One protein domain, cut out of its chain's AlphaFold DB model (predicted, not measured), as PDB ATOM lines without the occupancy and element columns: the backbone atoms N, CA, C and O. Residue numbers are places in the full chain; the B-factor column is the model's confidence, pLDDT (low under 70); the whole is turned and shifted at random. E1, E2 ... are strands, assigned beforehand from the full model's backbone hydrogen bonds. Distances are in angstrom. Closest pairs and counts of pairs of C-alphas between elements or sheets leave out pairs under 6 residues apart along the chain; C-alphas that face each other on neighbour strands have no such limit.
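Overview. This is residues 3 to 56 of the 112 residues of an uncharacterized protein of Ruminiclostridium papyrosolvens C7 (UniProt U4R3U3). A small sandwich: the three-strand sheet E2 E1 E3 faces the two-strand hairpin E4 and E5, the strands of the one crossed at 44 degrees to those of the other. Residues 19 to 27 make a loop from E2 to E3, on the side of the three-strand sheet away from E4 and E5. The printed part has 54 residues with five named strands, E1 to E5 in order along the chain, and no named helix; both sheets are antiparallel and the class is all strand. It is compact and rounded, with a radius of gyration of the C-alphas of 10.6 A and spans of 26 by 25 by 17 A.

Along the chain. E1, residues 3 to 7, begins at C-alpha 3 (33.088, 138.320, 61.612) and is 12.6 A long. E2, residues 13 to 18, measures 13.6 A, and E3, residues 28 to 32, 13.4 A. E4, residues 37 to 43, measures 16.5 A. E5, residues 50 to 55, measures 16.6 A and ends at C-alpha 55 (36.674, 125.248, 53.300).

Arrangement. E1 is the inner strand of its sheet. E1 and E2 form a hairpin, at 168 degrees, with N 4 and O 17 2.9 A apart, within hydrogen-bond range. E1 and E3 are antiparallel at 143 degrees, with N 5 and O 29 2.9 A apart, also within range. E4 and E5 form a hairpin at 146 degrees, with N 40 and O 52 2.8 A apart, within range. Between the sheets, the closest C-alphas of E2 and E4, Ile 13 and Asn 41, are 6.1 A apart. E2 and E5 are apart.

Size, cuts and confidence. The C-alphas farthest apart, Asn 21 and Met 45, are separated by 28.1 A. The printed part has no cut and no long link; the tight link E3 to E4 joins the sheets. No printed residue is under pLDDT 70.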
ATOM      1  N   GLU A   3      32.629 137.425  62.666       93.06
ATOM      2  CA  GLU A   3      33.088 138.320  61.612       93.06
ATOM      3  C   GLU A   3      31.906 139.174  61.146       93.06
ATOM      4  O   GLU A   3      30.791 138.668  60.984       93.06
ATOM      5  N   LEU A   4      32.137 140.477  60.967       93.38
ATOM      6  CA  LEU A   4      31.164 141.387  60.366       93.38
ATOM      7  C   LEU A   4      31.364 141.397  58.853       93.38
ATOM      8  O   LEU A   4      32.472 141.645  58.374       93.38
ATOM      9  N   PHE A   5      30.278 141.193  58.114       93.31
ATOM     10  CA  PHE A   5      30.268 141.244  56.660       93.31
ATOM     11  C   PHE A   5      29.339 142.334  56.153       93.31
ATOM     12  O   PHE A   5      28.179 142.392  56.553       93.31
ATOM     13  N   THR A   6      29.818 143.123  55.197       92.81
ATOM     14  CA  THR A   6      28.975 143.964  54.342       92.81
ATOM     15  C   THR A   6      28.948 143.344  52.953       92.81
ATOM     16  O   THR A   6      29.998 143.008  52.395       92.81
ATOM     17  N   PHE A   7      27.757 143.181  52.387       90.62
ATOM     18  CA  PHE A   7      27.544 142.483  51.122       90.62
ATOM     19  C   PHE A   7      26.646 143.290  50.183       90.62
ATOM     20  O   PHE A   7      25.802 144.077  50.608       90.62
ATOM     21  N   GLY A   8      26.859 143.116  48.882       88.44
ATOM     22  CA  GLY A   8      26.045 143.745  47.847       88.44
ATOM     23  C   GLY A   8      24.687 143.062  47.665       88.44
ATOM     24  O   GLY A   8      24.427 141.987  48.203       88.44
ATOM     25  N   TYR A   9      23.831 143.644  46.821       87.75
ATOM     26  CA  TYR A   9      22.502 143.095  46.506       87.75
ATOM     27  C   TYR A   9      22.531 141.685  45.894       87.75
ATOM     28  O   TYR A   9      21.575 140.932  46.038       87.75
ATOM     29  N   SER A  10      23.627 141.318  45.229       89.19
ATOM     30  CA  SER A  10      23.872 139.978  44.682       89.19
ATOM     31  C   SER A  10      24.450 138.988  45.705       89.19
ATOM     32  O   SER A  10      24.785 137.868  45.333       89.19
ATOM     33  N   GLY A  11      24.630 139.406  46.962       89.19
ATOM     34  CA  GLY A  11      25.247 138.616  48.029       89.19
ATOM     35  C   GLY A  11      26.770 138.729  48.110       89.19
ATOM     36  O   GLY A  11      27.345 138.337  49.124       89.19
ATOM     37  N   ASN A  12      27.419 139.298  47.082       92.06
ATOM     38  CA  ASN A  12      28.878 139.410  47.001       92.06
ATOM     39  C   ASN A  12      29.448 140.144  48.218       92.06
ATOM     40  O   ASN A  12      28.989 141.238  48.550       92.06
ATOM     41  N   ILE A  13      30.490 139.582  48.827       92.75
ATOM     42  CA  ILE A  13      31.176 140.193  49.968       92.75
ATOM     43  C   ILE A  13      31.948 141.429  49.494       92.75
ATOM     44  O   ILE A  13      32.767 141.340  48.581       92.75
ATOM     45  N   LEU A  14      31.688 142.575  50.124       91.81
ATOM     46  CA  LEU A  14      32.378 143.841  49.858       91.81
ATOM     47  C   LEU A  14      33.408 144.150  50.945       91.81
ATOM     48  O   LEU A  14      34.498 144.630  50.649       91.81
ATOM     49  N   ILE A  15      33.052 143.879  52.205       90.50
ATOM     50  CA  ILE A  15      33.886 144.129  53.383       90.50
ATOM     51  C   ILE A  15      33.737 142.943  54.341       90.50
ATOM     52  O   ILE A  15      32.625 142.457  54.552       90.50
ATOM     53  N   SER A  16      34.852 142.499  54.924       91.81
ATOM     54  CA  SER A  16      34.906 141.514  56.010       91.81
ATOM     55  C   SER A  16      35.840 142.032  57.104       91.81
ATOM     56  O   SER A  16      36.932 142.522  56.809       91.81
ATOM     57  N   MET A  17      35.399 141.955  58.359       90.44
ATOM     58  CA  MET A  17      36.193 142.344  59.523       90.44
ATOM     59  C   MET A  17      36.104 141.271  60.605       90.44
ATOM     60  O   MET A  17      35.019 140.971  61.108       90.44
ATOM     61  N   ALA A  18      37.258 140.732  60.997       89.00
ATOM     62  CA  ALA A  18      37.362 139.789  62.105       89.00
ATOM     63  C   ALA A  18      37.429 140.516  63.450       89.00
ATOM     64  O   ALA A  18      38.158 141.498  63.598       89.00
ATOM     65  N   GLY A  19      36.671 140.038  64.442       84.44
ATOM     66  CA  GLY A  19      36.671 140.627  65.780       84.44
ATOM     67  C   GLY A  19      35.359 140.448  66.537       84.44
ATOM     68  O   GLY A  19      34.568 139.547  66.273       84.44
ATOM     69  N   GLY A  20      35.138 141.311  67.523       79.81
ATOM     70  CA  GLY A  20      33.925 141.328  68.335       79.81
ATOM     71  C   GLY A  20      33.528 142.754  68.696       79.81
ATOM     72  O   GLY A  20      34.305 143.682  68.495       79.81
ATOM     73  N   ASN A  21      32.325 142.913  69.252       83.19
ATOM     74  CA  ASN A  21      31.753 144.210  69.643       83.19
ATOM     75  C   ASN A  21      31.562 145.189  68.472       83.19
ATOM     76  O   ASN A  21      31.727 146.396  68.633       83.19
ATOM     77  N   PHE A  22      31.217 144.672  67.295       80.81
ATOM     78  CA  PHE A  22      30.798 145.515  66.184       80.81
ATOM     79  C   PHE A  22      29.399 146.073  66.453       80.81
ATOM     80  O   PHE A  22      28.493 145.323  66.814       80.81
ATOM     81  N   GLU A  23      29.214 147.372  66.238       82.06
ATOM     82  CA  GLU A  23      27.888 147.898  65.924       82.06
ATOM     83  C   GLU A  23      27.543 147.417  64.514       82.06
ATOM     84  O   GLU A  23      28.343 147.612  63.603       82.06
ATOM     85  N   GLU A  24      26.412 146.731  64.342       80.00
ATOM     86  CA  GLU A  24      25.997 146.163  63.055       80.00
ATOM     87  C   GLU A  24      25.401 147.273  62.172       80.00
ATOM     88  O   GLU A  24      24.276 147.717  62.426       80.00
ATOM     89  N   PRO A  25      26.118 147.762  61.139       78.88
ATOM     90  CA  PRO A  25      25.603 148.821  60.285       78.88
ATOM     91  C   PRO A  25      24.470 148.282  59.409       78.88
ATOM     92  O   PRO A  25      24.459 147.104  59.036       78.88
ATOM     93  N   ALA A  26      23.541 149.150  59.003       78.31
ATOM     94  CA  ALA A  26      22.490 148.772  58.064       78.31
ATOM     95  C   ALA A  26      23.090 148.173  56.774       78.31
ATOM     96  O   ALA A  26      23.966 148.773  56.151       78.31
ATOM     97  N   GLY A  27      22.620 146.986  56.377       79.50
ATOM     98  CA  GLY A  27      23.146 146.255  55.214       79.50
ATOM     99  C   GLY A  27      24.364 145.368  55.501       79.50
ATOM    100  O   GLY A  27      25.012 144.912  54.561       79.50
ATOM    101  N   SER A  28      24.678 145.118  56.773       89.62
ATOM    102  CA  SER A  28      25.714 144.166  57.188       89.62
ATOM    103  C   SER A  28      25.132 143.027  58.025       89.62
ATOM    104  O   SER A  28      23.972 143.080  58.431       89.62
ATOM    105  N   MET A  29      25.934 141.986  58.247       90.19
ATOM    106  CA  MET A  29      25.595 140.842  59.089       90.19
ATOM    107  C   MET A  29      26.791 140.393  59.918       90.19
ATOM    108  O   MET A  29      27.880 140.203  59.374       90.19
ATOM    109  N   ILE A  30      26.576 140.145  61.209       91.88
ATOM    110  CA  ILE A  30      27.539 139.396  62.025       91.88
ATOM    111  C   ILE A  30      27.304 137.897  61.825       91.88
ATOM    112  O   ILE A  30      26.212 137.382  62.068       91.88
ATOM    113  N   VAL A  31      28.346 137.182  61.407       92.25
ATOM    114  CA  VAL A  31      28.309 135.735  61.176       92.25
ATOM    115  C   VAL A  31      29.302 135.045  62.100       92.25
ATOM    116  O   VAL A  31      30.458 135.452  62.207       92.25
ATOM    117  N   ASN A  32      28.869 133.959  62.743       93.06
ATOM    118  CA  ASN A  32      29.790 133.049  63.415       93.06
ATOM    119  C   ASN A  32      30.356 132.058  62.393       93.06
ATOM    120  O   ASN A  32      29.691 131.094  62.015       93.06
ATOM    121  N   VAL A  33      31.582 132.307  61.943       93.12
ATOM    122  CA  VAL A  33      32.291 131.471  60.975       93.12
ATOM    123  C   VAL A  33      32.833 130.217  61.677       93.12
ATOM    124  O   VAL A  33      33.606 130.347  62.639       93.12
ATOM    125  N   PRO A  34      32.444 129.001  61.246       93.25
ATOM    126  CA  PRO A  34      32.984 127.761  61.795       93.25
ATOM    127  C   PRO A  34      34.499 127.645  61.586       93.25
ATOM    128  O   PRO A  34      35.045 128.153  60.608       93.25
ATOM    129  N   ALA A  35      35.188 126.944  62.487       89.38
ATOM    130  CA  ALA A  35      36.626 126.715  62.354       89.38
ATOM    131  C   ALA A  35      36.959 125.977  61.042       89.38
ATOM    132  O   ALA A  35      36.274 125.024  60.672       89.38
ATOM    133  N   GLY A  36      38.009 126.425  60.345       88.62
ATOM    134  CA  GLY A  36      38.437 125.856  59.060       88.62
ATOM    135  C   GLY A  36      37.570 126.248  57.856       88.62
ATOM    136  O   GLY A  36      37.829 125.785  56.749       88.62
ATOM    137  N   LYS A  37      36.560 127.105  58.045       93.56
ATOM    138  CA  LYS A  37      35.704 127.628  56.975       93.56
ATOM    139  C   LYS A  37      35.924 129.126  56.784       93.56
ATOM    140  O   LYS A  37      36.368 129.818  57.693       93.56
ATOM    141  N   LYS A  38      35.544 129.626  55.612       93.25
ATOM    142  CA  LYS A  38      35.375 131.053  55.314       93.25
ATOM    143  C   LYS A  38      34.018 131.288  54.655       93.25
ATOM    144  O   LYS A  38      33.455 130.372  54.050       93.25
ATOM    145  N   VAL A  39      33.480 132.502  54.765       94.31
ATOM    146  CA  VAL A  39      32.266 132.880  54.027       94.31
ATOM    147  C   VAL A  39      32.645 133.114  52.569       94.31
ATOM    148  O   VAL A  39      33.518 133.922  52.266       94.31
ATOM    149  N   LYS A  40      31.996 132.384  51.665       94.25
ATOM    150  CA  LYS A  40      32.173 132.506  50.218       94.25
ATOM    151  C   LYS A  40      31.294 133.607  49.642       94.25
ATOM    152  O   LYS A  40      31.745 134.401  48.823       94.25
ATOM    153  N   ASN A  41      30.017 133.591  50.021       94.69
ATOM    154  CA  ASN A  41      28.984 134.483  49.506       94.69
ATOM    155  C   ASN A  41      27.775 134.508  50.454       94.69
ATOM    156  O   ASN A  41      27.705 133.689  51.373       94.69
ATOM    157  N   PHE A  42      26.803 135.381  50.193       94.75
ATOM    158  CA  PHE A  42      25.497 135.357  50.856       94.75
ATOM    159  C   PHE A  42      24.383 134.948  49.885       94.75
ATOM    160  O   PHE A  42      24.291 135.468  48.776       94.75
ATOM    161  N   ASP A  43      23.522 134.022  50.302       93.94
ATOM    162  CA  ASP A  43      22.253 133.744  49.633       93.94
ATOM    163  C   ASP A  43      21.216 134.794  50.044       93.94
ATOM    164  O   ASP A  43      20.919 134.967  51.227       93.94
ATOM    165  N   MET A  44      20.665 135.491  49.052       91.75
ATOM    166  CA  MET A  44      19.719 136.594  49.224       91.75
ATOM    167  C   MET A  44      18.261 136.184  48.939       91.75
ATOM    168  O   MET A  44      17.357 137.000  49.120       91.75
ATOM    169  N   MET A  45      17.998 134.944  48.500       89.06
ATOM    170  CA  MET A  45      16.671 134.527  48.013       89.06
ATOM    171  C   MET A  45      15.601 134.458  49.115       89.06
ATOM    172  O   MET A  45      14.418 134.637  48.839       89.06
ATOM    173  N   GLY A  46      16.000 134.227  50.368       80.31
ATOM    174  CA  GLY A  46      15.091 134.041  51.508       80.31
ATOM    175  C   GLY A  46      14.664 135.320  52.237       80.31
ATOM    176  O   GLY A  46      14.143 135.232  53.348       80.31
ATOM    177  N   GLY A  47      14.939 136.512  51.694       81.00
ATOM    178  CA  GLY A  47      14.643 137.807  52.328       81.00
ATOM    179  C   GLY A  47      15.580 138.186  53.485       81.00
ATOM    180  O   GLY A  47      15.904 139.361  53.643       81.00
ATOM    181  N   LYS A  48      16.084 137.205  54.248       85.88
ATOM    182  CA  LYS A  48      17.221 137.372  55.162       85.88
ATOM    183  C   LYS A  48      18.480 136.739  54.553       85.88
ATOM    184  O   LYS A  48      18.446 135.531  54.309       85.88
ATOM    185  N   PRO A  49      19.584 137.493  54.390       90.12
ATOM    186  CA  PRO A  49      20.844 136.962  53.873       90.12
ATOM    187  C   PRO A  49      21.312 135.731  54.660       90.12
ATOM    188  O   PRO A  49      21.289 135.749  55.891       90.12
ATOM    189  N   GLN A  50      21.722 134.665  53.972       93.56
ATOM    190  CA  GLN A  50      22.283 133.461  54.592       93.56
ATOM    191  C   GLN A  50      23.731 133.249  54.137       93.56
ATOM    192  O   GLN A  50      23.982 133.234  52.932       93.56
ATOM    193  N   PRO A  51      24.699 133.074  55.050       94.69
ATOM    194  CA  PRO A  51      26.085 132.846  54.663       94.69
ATOM    195  C   PRO A  51      26.256 131.466  54.017       94.69
ATOM    196  O   PRO A  51      25.827 130.446  54.555       94.69
ATOM    197  N   ILE A  52      26.948 131.434  52.883       94.75
ATOM    198  CA  ILE A  52      27.420 130.213  52.230       94.75
ATOM    199  C   ILE A  52      28.890 130.036  52.603       94.75
ATOM    200  O   ILE A  52      29.717 130.899  52.305       94.75
ATOM    201  N   PHE A  53      29.225 128.918  53.242       96.25
ATOM    202  CA  PHE A  53      30.590 128.622  53.676       96.25
ATOM    203  C   PHE A  53      31.340 127.756  52.667       96.25
ATOM    204  O   PHE A  53      30.760 126.881  52.026       96.25
ATOM    205  N   GLU A  54      32.652 127.944  52.591       94.19
ATOM    206  CA  GLU A  54      33.568 127.011  51.938       94.19
ATOM    207  C   GLU A  54      34.777 126.724  52.831       94.19
ATOM    208  O   GLU A  54      35.064 127.475  53.767       94.19
ATOM    209  N   ASP A  55      35.456 125.609  52.578       92.31
ATOM    210  CA  ASP A  55      36.674 125.248  53.300       92.31
ATOM    211  C   ASP A  55      37.803 126.237  53.006       92.31
ATOM    212  O   ASP A  55      38.014 126.651  51.863       92.31
ATOM    213  N   ILE A  56      38.540 126.614  54.052       88.19
ATOM    214  CA  ILE A  56      39.822 127.294  53.885       88.19
ATOM    215  C   ILE A  56      40.789 126.249  53.319       88.19
ATOM    216  O   ILE A  56      40.978 125.207  53.955       88.19
TER     217      ILE A  56